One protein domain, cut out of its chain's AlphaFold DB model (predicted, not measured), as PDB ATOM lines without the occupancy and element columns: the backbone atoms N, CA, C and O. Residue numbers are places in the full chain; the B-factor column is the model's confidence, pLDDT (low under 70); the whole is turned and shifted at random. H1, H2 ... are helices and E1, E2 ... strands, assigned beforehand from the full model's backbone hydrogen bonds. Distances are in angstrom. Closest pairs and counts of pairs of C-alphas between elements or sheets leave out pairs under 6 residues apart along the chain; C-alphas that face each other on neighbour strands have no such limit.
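Overview. This is residues 1016 to 1106 of the 1106 residues of the protein "Glycosidase" of Treponema ruminis (UniProt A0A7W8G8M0). With little regular structure, a strongly twisted antiparallel sheet, E1-E2-E7-E4-E5, and the small antiparallel pair E3-E6, which spans from E2 to E5, form a loose, barrel-like ring, with E1 beyond E2 and short helices H1 and H2 outside. The 91 printed residues run H1, E1 to E7, H2; the class is mixed, with 35 residues in named elements. The whole is compact, radius of gyration of the C-alphas 11.9 A, spans 32 by 29 by 25 A.

Arrangement. H1, residues 1016 to 1019, only grazes the sheet. E1, 1032 to 1035, and E2, 1042 to 1047, form a hairpin, with N 1035 and O 1042 within hydrogen-bond range at 2.8 A. E7, 1092 to 1095, likewise pairs with E2, N 1047 and O 1092 at 2.8 A, and with E4, 1064 to 1067, N 1066 and O 1095 at 2.8 A. E4 and E5, 1073 to 1075, form a hairpin, N 1065 and O 1074 at 2.9 A. E3, 1052 to 1054, pairs with E6, 1080 to 1082, N 1053 and O 1081 at 2.8 A. H2, 1099 to 1102, is not on the sheet. Both helices are too short for O i to N i+4 pairs.

Along the chain. H1 begins at C-alpha 1016 (14.728, -5.234, 11.877); E2 is 16.9 A long; H2 ends at C-alpha 1102 (20.444, -3.305, 20.044).

Size, cuts and confidence. The printed part has no cut, H1 to E1 is a long link, and no printed residue is under 70 in pLDDT.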
ATOM      1  N   PHE A1016      15.847  -6.165  11.750       97.88
ATOM      2  CA  PHE A1016      14.728  -5.234  11.877       97.88
ATOM      3  C   PHE A1016      13.491  -5.930  12.454       97.88
ATOM      4  O   PHE A1016      12.936  -5.448  13.440       97.88
ATOM      5  N   ARG A1017      13.110  -7.094  11.912       96.81
ATOM      6  CA  ARG A1017      12.001  -7.907  12.428       96.81
ATOM      7  C   ARG A1017      12.231  -8.350  13.876       96.81
ATOM      8  O   ARG A1017      11.341  -8.153  14.700       96.81
ATOM      9  N   LYS A1018      13.407  -8.897  14.208       95.62
ATOM     10  CA  LYS A1018      13.761  -9.403  15.552       95.62
ATOM     11  C   LYS A1018      13.474  -8.382  16.651       95.62
ATOM     12  O   LYS A1018      12.869  -8.726  17.665       95.62
ATOM     13  N   TYR A1019      13.870  -7.132  16.421       94.56
ATOM     14  CA  TYR A1019      13.803  -6.065  17.419       94.56
ATOM     15  C   TYR A1019      12.628  -5.102  17.234       94.56
ATOM     16  O   TYR A1019      12.499  -4.142  17.996       94.56
ATOM     17  N   ASN A1020      11.752  -5.329  16.253       95.56
ATOM     18  CA  ASN A1020      10.559  -4.514  16.030       95.56
ATOM     19  C   ASN A1020       9.319  -5.412  15.891       95.56
ATOM     20  O   ASN A1020       8.904  -5.726  14.774       95.56
ATOM     21  N   PRO A1021       8.681  -5.809  17.014       93.25
ATOM     22  CA  PRO A1021       7.526  -6.707  16.996       93.25
ATOM     23  C   PRO A1021       6.334  -6.177  16.195       93.25
ATOM     24  O   PRO A1021       5.478  -6.961  15.798       93.25
ATOM     25  N   ALA A1022       6.271  -4.874  15.897       93.62
ATOM     26  CA  ALA A1022       5.249  -4.320  15.017       93.62
ATOM     27  C   ALA A1022       5.313  -4.847  13.576       93.62
ATOM     28  O   ALA A1022       4.312  -4.730  12.872       93.62
ATOM     29  N   VAL A1023       6.427  -5.449  13.143       93.75
ATOM     30  CA  VAL A1023       6.523  -6.097  11.828       93.75
ATOM     31  C   VAL A1023       5.532  -7.261  11.739       93.75
ATOM     32  O   VAL A1023       4.578  -7.174  10.970       93.75
ATOM     33  N   GLY A1024       5.708  -8.317  12.532       89.94
ATOM     34  CA  GLY A1024       4.848  -9.504  12.513       89.94
ATOM     35  C   GLY A1024       3.581  -9.356  13.355       89.94
ATOM     36  O   GLY A1024       2.492  -9.695  12.900       89.94
ATOM     37  N   ALA A1025       3.689  -8.777  14.554       88.56
ATOM     38  CA  ALA A1025       2.608  -8.735  15.541       88.56
ATOM     39  C   ALA A1025       1.777  -7.438  15.518       88.56
ATOM     40  O   ALA A1025       0.791  -7.320  16.254       88.56
ATOM     41  N   GLY A1026       2.185  -6.431  14.742       88.50
ATOM     42  CA  GLY A1026       1.523  -5.128  14.695       88.50
ATOM     43  C   GLY A1026       0.235  -5.113  13.870       88.50
ATOM     44  O   GLY A1026      -0.001  -5.974  13.025       88.50
ATOM     45  N   SER A1027      -0.594  -4.097  14.104       86.38
ATOM     46  CA  SER A1027      -1.784  -3.780  13.305       86.38
ATOM     47  C   SER A1027      -1.585  -2.477  12.522       86.38
ATOM     48  O   SER A1027      -0.788  -1.619  12.914       86.38
ATOM     49  N   GLY A1028      -2.285  -2.328  11.394       87.50
ATOM     50  CA  GLY A1028      -2.169  -1.166  10.509       87.50
ATOM     51  C   GLY A1028      -2.267  -1.550   9.033       87.50
ATOM     52  O   GLY A1028      -3.135  -2.331   8.653       87.50
ATOM     53  N   SER A1029      -1.384  -0.995   8.205       86.94
ATOM     54  CA  SER A1029      -1.255  -1.313   6.778       86.94
ATOM     55  C   SER A1029      -0.012  -2.171   6.495       86.94
ATOM     56  O   SER A1029       0.765  -2.497   7.396       86.94
ATOM     57  N   ALA A1030       0.226  -2.522   5.225       81.44
ATOM     58  CA  ALA A1030       1.429  -3.269   4.842       81.44
ATOM     59  C   ALA A1030       2.705  -2.477   5.133       81.44
ATOM     60  O   ALA A1030       3.728  -3.075   5.443       81.44
ATOM     61  N   THR A1031       2.629  -1.149   5.100       87.88
ATOM     62  CA  THR A1031       3.784  -0.260   5.225       87.88
ATOM     63  C   THR A1031       3.810   0.550   6.512       87.88
ATOM     64  O   THR A1031       4.829   1.172   6.767       87.88
ATOM     65  N   LYS A1032       2.755   0.562   7.338       92.38
ATOM     66  CA  LYS A1032       2.727   1.265   8.634       92.38
ATOM     67  C   LYS A1032       2.044   0.407   9.685       92.38
ATOM     68  O   LYS A1032       0.853   0.124   9.553       92.38
ATOM     69  N   ARG A1033       2.768   0.013  10.734       92.25
ATOM     70  CA  ARG A1033       2.242  -0.887  11.771       92.25
ATOM     71  C   ARG A1033       2.584  -0.398  13.167       92.25
ATOM     72  O   ARG A1033       3.658   0.153  13.403       92.25
ATOM     73  N   THR A1034       1.662  -0.624  14.096       93.69
ATOM     74  CA  THR A1034       1.839  -0.355  15.526       93.69
ATOM     75  C   THR A1034       1.586  -1.628  16.318       93.69
ATOM     76  O   THR A1034       0.625  -2.350  16.068       93.69
ATOM     77  N   TYR A1035       2.437  -1.889  17.300       91.62
ATOM     78  CA  TYR A1035       2.287  -2.962  18.270       91.62
ATOM     79  C   TYR A1035       2.323  -2.390  19.683       91.62
ATOM     80  O   TYR A1035       3.072  -1.457  19.971       91.62
ATOM     81  N   THR A1036       1.513  -2.957  20.572       89.69
ATOM     82  CA  THR A1036       1.585  -2.736  22.018       89.69
ATOM     83  C   THR A1036       1.353  -4.076  22.701       89.69
ATOM     84  O   THR A1036       0.325  -4.710  22.491       89.69
ATOM     85  N   GLY A1037       2.321  -4.512  23.502       84.56
ATOM     86  CA  GLY A1037       2.272  -5.775  24.233       84.56
ATOM     87  C   GLY A1037       3.436  -5.883  25.213       84.56
ATOM     88  O   GLY A1037       4.011  -4.864  25.601       84.56
ATOM     89  N   LYS A1038       3.812  -7.106  25.605       73.94
ATOM     90  CA  LYS A1038       4.868  -7.349  26.610       73.94
ATOM     91  C   LYS A1038       6.224  -6.731  26.231       73.94
ATOM     92  O   LYS A1038       6.898  -6.155  27.082       73.94
ATOM     93  N   GLY A1039       6.567  -6.712  24.939       71.81
ATOM     94  CA  GLY A1039       7.761  -6.032  24.409       71.81
ATOM     95  C   GLY A1039       7.727  -4.492  24.485       71.81
ATOM     96  O   GLY A1039       8.709  -3.824  24.145       71.81
ATOM     97  N   GLY A1040       6.633  -3.900  24.973       82.50
ATOM     98  CA  GLY A1040       6.354  -2.464  24.954       82.50
ATOM     99  C   GLY A1040       5.753  -1.994  23.629       82.50
ATOM    100  O   GLY A1040       5.562  -2.778  22.698       82.50
ATOM    101  N   THR A1041       5.456  -0.699  23.543       90.31
ATOM    102  CA  THR A1041       5.001  -0.090  22.291       90.31
ATOM    103  C   THR A1041       6.141  -0.066  21.271       90.31
ATOM    104  O   THR A1041       7.306   0.179  21.600       90.31
ATOM    105  N   ASN A1042       5.808  -0.386  20.025       94.19
ATOM    106  CA  ASN A1042       6.711  -0.337  18.886       94.19
ATOM    107  C   ASN A1042       5.923   0.093  17.651       94.19
ATOM    108  O   ASN A1042       4.775  -0.317  17.468       94.19
ATOM    109  N   LYS A1043       6.537   0.913  16.809       96.75
ATOM    110  CA  LYS A1043       5.942   1.426  15.582       96.75
ATOM    111  C   LYS A1043       6.955   1.304  14.465       96.75
ATOM    112  O   LYS A1043       8.132   1.586  14.681       96.75
ATOM    113  N   VAL A1044       6.491   0.906  13.289       97.44
ATOM    114  CA  VAL A1044       7.345   0.740  12.113       97.44
ATOM    115  C   VAL A1044       6.696   1.309  10.865       97.44
ATOM    116  O   VAL A1044       5.480   1.178  10.686       97.44
ATOM    117  N   ALA A1045       7.517   1.891   9.992       97.25
ATOM    118  CA  ALA A1045       7.145   2.157   8.608       97.25
ATOM    119  C   ALA A1045       8.123   1.482   7.634       97.25
ATOM    120  O   ALA A1045       9.322   1.428   7.893       97.25
ATOM    121  N   ILE A1046       7.609   0.948   6.526       95.25
ATOM    122  CA  ILE A1046       8.373   0.194   5.524       95.25
ATOM    123  C   ILE A1046       8.254   0.903   4.176       95.25
ATOM    124  O   ILE A1046       7.156   1.088   3.655       95.25
ATOM    125  N   GLY A1047       9.397   1.273   3.607       94.75
ATOM    126  CA  GLY A1047       9.519   1.990   2.347       94.75
ATOM    127  C   GLY A1047      10.172   1.167   1.246       94.75
ATOM    128  O   GLY A1047      11.346   0.821   1.350       94.75
ATOM    129  N   ILE A1048       9.430   0.890   0.173       92.69
ATOM    130  CA  ILE A1048       9.904   0.098  -0.980       92.69
ATOM    131  C   ILE A1048       9.649   0.768  -2.342       92.69
ATOM    132  O   ILE A1048       9.971   0.169  -3.367       92.69
ATOM    133  N   ASN A1049       9.103   1.995  -2.346       90.94
ATOM    134  CA  ASN A1049       8.667   2.728  -3.545       90.94
ATOM    135  C   ASN A1049       9.175   4.177  -3.594       90.94
ATOM    136  O   ASN A1049       8.430   5.113  -3.880       90.94
ATOM    137  N   GLY A1050      10.458   4.359  -3.320       94.50
ATOM    138  CA  GLY A1050      11.134   5.646  -3.372       94.50
ATOM    139  C   GLY A1050      11.685   6.098  -2.019       94.50
ATOM    140  O   GLY A1050      11.436   5.467  -0.991       94.50
ATOM    141  N   PRO A1051      12.466   7.189  -2.035       96.50
ATOM    142  CA  PRO A1051      13.238   7.640  -0.881       96.50
ATOM    143  C   PRO A1051      12.400   8.334   0.199       96.50
ATOM    144  O   PRO A1051      12.868   8.463   1.326       96.50
ATOM    145  N   GLU A1052      11.192   8.798  -0.132       97.25
ATOM    146  CA  GLU A1052      10.300   9.520   0.778       97.25
ATOM    147  C   GLU A1052       9.233   8.583   1.358       97.25
ATOM    148  O   GLU A1052       8.487   7.944   0.614       97.25
ATOM    149  N   ILE A1053       9.171   8.490   2.689       96.69
ATOM    150  CA  ILE A1053       8.301   7.565   3.416       96.69
ATOM    151  C   ILE A1053       7.255   8.349   4.199       96.69
ATOM    152  O   ILE A1053       7.583   9.117   5.106       96.69
ATOM    153  N   ASP A1054       5.982   8.089   3.894       95.25
ATOM    154  CA  ASP A1054       4.863   8.563   4.703       95.25
ATOM    155  C   ASP A1054       4.902   7.895   6.082       95.25
ATOM    156  O   ASP A1054       4.769   6.677   6.213       95.25
ATOM    157  N   VAL A1055       5.049   8.711   7.118       96.69
ATOM    158  CA  VAL A1055       5.001   8.311   8.529       96.69
ATOM    159  C   VAL A1055       3.911   9.064   9.293       96.69
ATOM    160  O   VAL A1055       3.858   9.038  10.528       96.69
ATOM    161  N   SER A1056       3.002   9.715   8.564       94.12
ATOM    162  CA  SER A1056       1.881  10.446   9.133       94.12
ATOM    163  C   SER A1056       1.027   9.527  10.000       94.12
ATOM    164  O   SER A1056       0.780   8.357   9.671       94.12
ATOM    165  N   ASN A1057       0.575  10.077  11.130       91.75
ATOM    166  CA  ASN A1057      -0.195   9.387  12.167       91.75
ATOM    167  C   ASN A1057       0.543   8.231  12.871       91.75
ATOM    168  O   ASN A1057      -0.052   7.561  13.712       91.75
ATOM    169  N   LEU A1058       1.829   8.006  12.570       95.81
ATOM    170  CA  LEU A1058       2.662   7.006  13.237       95.81
ATOM    171  C   LEU A1058       3.619   7.675  14.235       95.81
ATOM    172  O   LEU A1058       3.600   7.359  15.430       95.81
ATOM    173  N   PHE A1059       4.384   8.658  13.757       96.56
ATOM    174  CA  PHE A1059       5.325   9.457  14.546       96.56
ATOM    175  C   PHE A1059       4.942  10.942  14.492       96.56
ATOM    176  O   PHE A1059       4.384  11.407  13.500       96.56
ATOM    177  N   ALA A1060       5.216  11.684  15.567       96.31
ATOM    178  CA  ALA A1060       4.981  13.128  15.606       96.31
ATOM    179  C   ALA A1060       6.112  13.886  14.892       96.31
ATOM    180  O   ALA A1060       7.263  13.446  14.937       96.31
ATOM    181  N   ASP A1061       5.812  15.041  14.298       96.94
ATOM    182  CA  ASP A1061       6.842  15.932  13.752       96.94
ATOM    183  C   ASP A1061       7.885  16.287  14.828       96.94
ATOM    184  O   ASP A1061       7.554  16.528  15.991       96.94
ATOM    185  N   GLY A1062       9.160  16.280  14.440       96.88
ATOM    186  CA  GLY A1062      10.304  16.435  15.340       96.88
ATOM    187  C   GLY A1062      10.768  15.147  16.032       96.88
ATOM    188  O   GLY A1062      11.782  15.179  16.725       96.88
ATOM    189  N   THR A1063      10.087  14.010  15.845       97.56
ATOM    190  CA  THR A1063      10.578  12.706  16.330       97.56
ATOM    191  C   THR A1063      11.803  12.283  15.518       97.56
ATOM    192  O   THR A1063      11.756  12.304  14.288       97.56
ATOM    193  N   THR A1064      12.887  11.866  16.176       98.19
ATOM    194  CA  THR A1064      14.011  11.203  15.498       98.19
ATOM    195  C   THR A1064      13.647   9.755  15.207       98.19
ATOM    196  O   THR A1064      13.288   9.011  16.117       98.19
ATOM    197  N   VAL A1065      13.775   9.345  13.950       98.31
ATOM    198  CA  VAL A1065      13.592   7.956  13.521       98.31
ATOM    199  C   VAL A1065      14.822   7.461  12.773       98.31
ATOM    200  O   VAL A1065      15.572   8.247  12.192       98.31
ATOM    201  N   TYR A1066      15.013   6.149  12.784       98.12
ATOM    202  CA  TYR A1066      16.187   5.465  12.258       98.12
ATOM    203  C   TYR A1066      15.787   4.547  11.109       98.12
ATOM    204  O   TYR A1066      14.774   3.850  11.197       98.12
ATOM    205  N   ASN A1067      16.604   4.519  10.059       97.88
ATOM    206  CA  ASN A1067      16.545   3.515   9.010       97.88
ATOM    207  C   ASN A1067      17.378   2.295   9.422       97.88
ATOM    208  O   ASN A1067      18.605   2.312   9.392       97.88
ATOM    209  N   TRP A1068      16.712   1.198   9.759       97.38
ATOM    210  CA  TRP A1068      17.339  -0.053  10.189       97.38
ATOM    211  C   TRP A1068      18.039  -0.834   9.070       97.38
ATOM    212  O   TRP A1068      18.568  -1.911   9.323       97.38
ATOM    213  N   TYR A1069      18.050  -0.326   7.835       97.19
ATOM    214  CA  TYR A1069      18.801  -0.943   6.741       97.19
ATOM    215  C   TYR A1069      20.269  -0.477   6.665       97.19
ATOM    216  O   TYR A1069      21.145  -1.219   6.203       97.19
ATOM    217  N   ASP A1070      20.546   0.756   7.092       95.50
ATOM    218  CA  ASP A1070      21.871   1.388   7.001       95.50
ATOM    219  C   ASP A1070      22.273   2.211   8.239       95.50
ATOM    220  O   ASP A1070      23.351   2.798   8.257       95.50
ATOM    221  N   GLY A1071      21.429   2.270   9.273       95.38
ATOM    222  CA  GLY A1071      21.704   2.979  10.523       95.38
ATOM    223  C   GLY A1071      21.565   4.502  10.449       95.38
ATOM    224  O   GLY A1071      21.771   5.181  11.457       95.38
ATOM    225  N   SER A1072      21.209   5.066   9.291       97.06
ATOM    226  CA  SER A1072      20.971   6.507   9.160       97.06
ATOM    227  C   SER A1072      19.735   6.956   9.955       97.06
ATOM    228  O   SER A1072      18.864   6.153  10.289       97.06
ATOM    229  N   HIS A1073      19.643   8.248  10.285       97.69
ATOM    230  CA  HIS A1073      18.518   8.813  11.040       97.69
ATOM    231  C   HIS A1073      18.073  10.166  10.481       97.69
ATOM    232  O   HIS A1073      18.858  10.888   9.868       97.69
ATOM    233  N   ALA A1074      16.803  10.504  10.701       97.88
ATOM    234  CA  ALA A1074      16.195  11.757  10.266       97.88
ATOM    235  C   ALA A1074      15.120  12.222  11.261       97.88
ATOM    236  O   ALA A1074      14.573  11.423  12.024       97.88
ATOM    237  N   LEU A1075      14.808  13.520  11.239       97.81
ATOM    238  CA  LEU A1075      13.660  14.081  11.953       97.81
ATOM    239  C   LEU A1075      12.409  13.982  11.079       97.81
ATOM    240  O   LEU A1075      12.449  14.329   9.898       97.81
ATOM    241  N   VAL A1076      11.297  13.561  11.674       98.12
ATOM    242  CA  VAL A1076       9.979  13.593  11.026       98.12
ATOM    243  C   VAL A1076       9.569  15.043  10.769       98.12
ATOM    244  O   VAL A1076       9.627  15.872  11.679       98.12
ATOM    245  N   SER A1077       9.150  15.356   9.543       97.44
ATOM    246  CA  SER A1077       8.698  16.695   9.152       97.44
ATOM    247  C   SER A1077       7.499  16.601   8.213       97.44
ATOM    248  O   SER A1077       7.575  15.933   7.185       97.44
ATOM    249  N   ASN A1078       6.408  17.308   8.529       96.12
ATOM    250  CA  ASN A1078       5.146  17.263   7.785       96.12
ATOM    251  C   ASN A1078       4.617  15.828   7.593       96.12
ATOM    252  O   ASN A1078       4.075  15.497   6.539       96.12
ATOM    253  N   GLY A1079       4.806  14.957   8.591       96.12
ATOM    254  CA  GLY A1079       4.410  13.548   8.521       96.12
ATOM    255  C   GLY A1079       5.226  12.681   7.551       96.12
ATOM    256  O   GLY A1079       4.770  11.596   7.201       96.12
ATOM    257  N   SER A1080       6.409  13.123   7.119       97.12
ATOM    258  CA  SER A1080       7.273  12.412   6.166       97.12
ATOM    259  C   SER A1080       8.725  12.340   6.658       97.12
ATOM    260  O   SER A1080       9.162  13.161   7.473       97.12
ATOM    261  N   VAL A1081       9.475  11.348   6.171       97.81
ATOM    262  CA  VAL A1081      10.936  11.221   6.324       97.81
ATOM    263  C   VAL A1081      11.569  10.760   5.017       97.81
ATOM    264  O   VAL A1081      10.934  10.067   4.229       97.81
ATOM    265  N   SER A1082      12.826  11.131   4.773       97.38
ATOM    266  CA  SER A1082      13.551  10.738   3.560       97.38
ATOM    267  C   SER A1082      14.885  10.077   3.883       97.38
ATOM    268  O   SER A1082      15.658  10.599   4.684       97.38
ATOM    269  N   PHE A1083      15.163   8.959   3.215       97.56
ATOM    270  CA  PHE A1083      16.409   8.201   3.331       97.56
ATOM    271  C   PHE A1083      16.912   7.773   1.946       97.56
ATOM    272  O   PHE A1083      16.192   7.854   0.951       97.56
ATOM    273  N   SER A1084      18.161   7.308   1.866       94.25
ATOM    274  CA  SER A1084      18.668   6.690   0.635       94.25
ATOM    275  C   SER A1084      18.032   5.310   0.423       94.25
ATOM    276  O   SER A1084      17.799   4.573   1.377       94.25
ATOM    277  N   GLY A1085      17.794   4.932  -0.837       94.00
ATOM    278  CA  GLY A1085      17.199   3.641  -1.189       94.00
ATOM    279  C   GLY A1085      15.694   3.738  -1.427       94.00
ATOM    280  O   GLY A1085      15.244   4.561  -2.224       94.00
ATOM    281  N   GLY A1086      14.931   2.850  -0.786       92.88
ATOM    282  CA  GLY A1086      13.483   2.759  -0.961       92.88
ATOM    283  C   GLY A1086      13.087   1.885  -2.145       92.88
ATOM    284  O   GLY A1086      12.145   2.198  -2.857       92.88
ATOM    285  N   SER A1087      13.824   0.802  -2.389       94.25
ATOM    286  CA  SER A1087      13.457  -0.240  -3.357       94.25
ATOM    287  C   SER A1087      13.319  -1.583  -2.643       94.25
ATOM    288  O   SER A1087      13.812  -1.740  -1.533       94.25
ATOM    289  N   LYS A1088      12.744  -2.604  -3.283       91.62
ATOM    290  CA  LYS A1088      12.680  -3.959  -2.694       91.62
ATOM    291  C   LYS A1088      14.058  -4.582  -2.424       91.62
ATOM    292  O   LYS A1088      14.166  -5.435  -1.561       91.62
ATOM    293  N   LYS A1089      15.115  -4.160  -3.130       93.69
ATOM    294  CA  LYS A1089      16.504  -4.617  -2.898       93.69
ATOM    295  C   LYS A1089      17.219  -3.837  -1.790       93.69
ATOM    296  O   LYS A1089      18.233  -4.283  -1.266       93.69
ATOM    297  N   GLN A1090      16.712  -2.650  -1.470       95.75
ATOM    298  CA  GLN A1090      17.237  -1.745  -0.451       95.75
ATOM    299  C   GLN A1090      16.054  -1.011   0.197       95.75
ATOM    300  O   GLN A1090      15.785   0.146  -0.155       95.75
ATOM    301  N   PRO A1091      15.279  -1.702   1.054       96.69
ATOM    302  CA  PRO A1091      14.128  -1.102   1.708       96.69
ATOM    303  C   PRO A1091      14.566  -0.034   2.713       96.69
ATOM    304  O   PRO A1091      15.668  -0.081   3.258       96.69
ATOM    305  N   ILE A1092      13.674   0.913   2.985       98.25
ATOM    306  CA  ILE A1092      13.795   1.854   4.100       98.25
ATOM    307  C   ILE A1092      12.962   1.301   5.259       98.25
ATOM    308  O   ILE A1092      11.758   1.088   5.116       98.25
ATOM    309  N   LEU A1093      13.603   1.037   6.396       98.19
ATOM    310  CA  LEU A1093      13.018   0.340   7.545       98.19
ATOM    311  C   LEU A1093      12.969   1.287   8.745       98.19
ATOM    312  O   LEU A1093      13.916   1.371   9.522       98.19
ATOM    313  N   VAL A1094      11.887   2.050   8.867       98.38
ATOM    314  CA  VAL A1094      11.783   3.157   9.824       98.38
ATOM    315  C   VAL A1094      11.290   2.664  11.181       98.38
ATOM    316  O   VAL A1094      10.242   2.023  11.267       98.38
ATOM    317  N   SER A1095      11.997   3.032  12.249       97.19
ATOM    318  CA  SER A1095      11.566   2.864  13.645       97.19
ATOM    319  C   SER A1095      12.125   3.988  14.519       97.19
ATOM    320  O   SER A1095      13.171   4.558  14.218       97.19
ATOM    321  N   GLU A1096      11.450   4.305  15.624       94.81
ATOM    322  CA  GLU A1096      11.974   5.223  16.656       94.81
ATOM    323  C   GLU A1096      13.089   4.585  17.504       94.81
ATOM    324  O   GLU A1096      13.799   5.276  18.232       94.81
ATOM    325  N   ARG A1097      13.263   3.260  17.410       93.31
ATOM    326  CA  ARG A1097      14.332   2.527  18.093       93.31
ATOM    327  C   ARG A1097      15.648   2.735  17.355       93.31
ATOM    328  O   ARG A1097      15.713   2.489  16.153       93.31
ATOM    329  N   ASN A1098      16.692   3.136  18.070       93.31
ATOM    330  CA  ASN A1098      18.033   3.240  17.511       93.31
ATOM    331  C   ASN A1098      18.654   1.837  17.406       93.31
ATOM    332  O   ASN A1098      18.821   1.193  18.441       93.31
ATOM    333  N   PRO A1099      19.023   1.342  16.213       93.06
ATOM    334  CA  PRO A1099      19.589   0.001  16.080       93.06
ATOM    335  C   PRO A1099      20.917  -0.194  16.832       93.06
ATOM    336  O   PRO A1099      21.213  -1.314  17.253       93.06
ATOM    337  N   ALA A1100      21.682   0.874  17.084       89.50
ATOM    338  CA  ALA A1100      22.910   0.795  17.879       89.50
ATOM    339  C   ALA A1100      22.648   0.369  19.338       89.50
ATOM    340  O   ALA A1100      23.456  -0.349  19.928       89.50
ATOM    341  N   ASP A1101      21.482   0.718  19.897       87.62
ATOM    342  CA  ASP A1101      21.078   0.314  21.254       87.62
ATOM    343  C   ASP A1101      20.794  -1.199  21.346       87.62
ATOM    344  O   ASP A1101      20.720  -1.763  22.437       87.62
ATOM    345  N   TYR A1102      20.663  -1.865  20.194       87.88
ATOM    346  CA  TYR A1102      20.444  -3.305  20.044       87.88
ATOM    347  C   TYR A1102      21.712  -4.039  19.573       87.88
ATOM    348  O   TYR A1102      21.649  -5.205  19.189       87.88
ATOM    349  N   GLY A1103      22.871  -3.369  19.611       84.69
ATOM    350  CA  GLY A1103      24.166  -3.953  19.256       84.69
ATOM    351  C   GLY A1103      24.408  -4.102  17.752       84.69
ATOM    352  O   GLY A1103      25.290  -4.863  17.362       84.69
ATOM    353  N   LEU A1104      23.640  -3.403  16.911       87.69
ATOM    354  CA  LEU A1104      23.822  -3.428  15.461       87.69
ATOM    355  C   LEU A1104      24.758  -2.307  14.998       87.69
ATOM    356  O   LEU A1104      24.614  -1.150  15.393       87.69
ATOM    357  N   SER A1105      25.675  -2.659  14.103       82.56
ATOM    358  CA  SER A1105      26.553  -1.743  13.371       82.56
ATOM    359  C   SER A1105      26.344  -1.930  11.869       82.56
ATOM    360  O   SER A1105      26.214  -3.071  11.422       82.56
ATOM    361  N   PHE A1106      26.325  -0.835  11.108       81.56
ATOM    362  CA  PHE A1106      26.046  -0.828   9.666       81.56
ATOM    363  C   PHE A1106      27.238  -0.396   8.827       81.56
ATOM    364  O   PHE A1106      28.030   0.440   9.321       81.56
TER     365      PHE A1106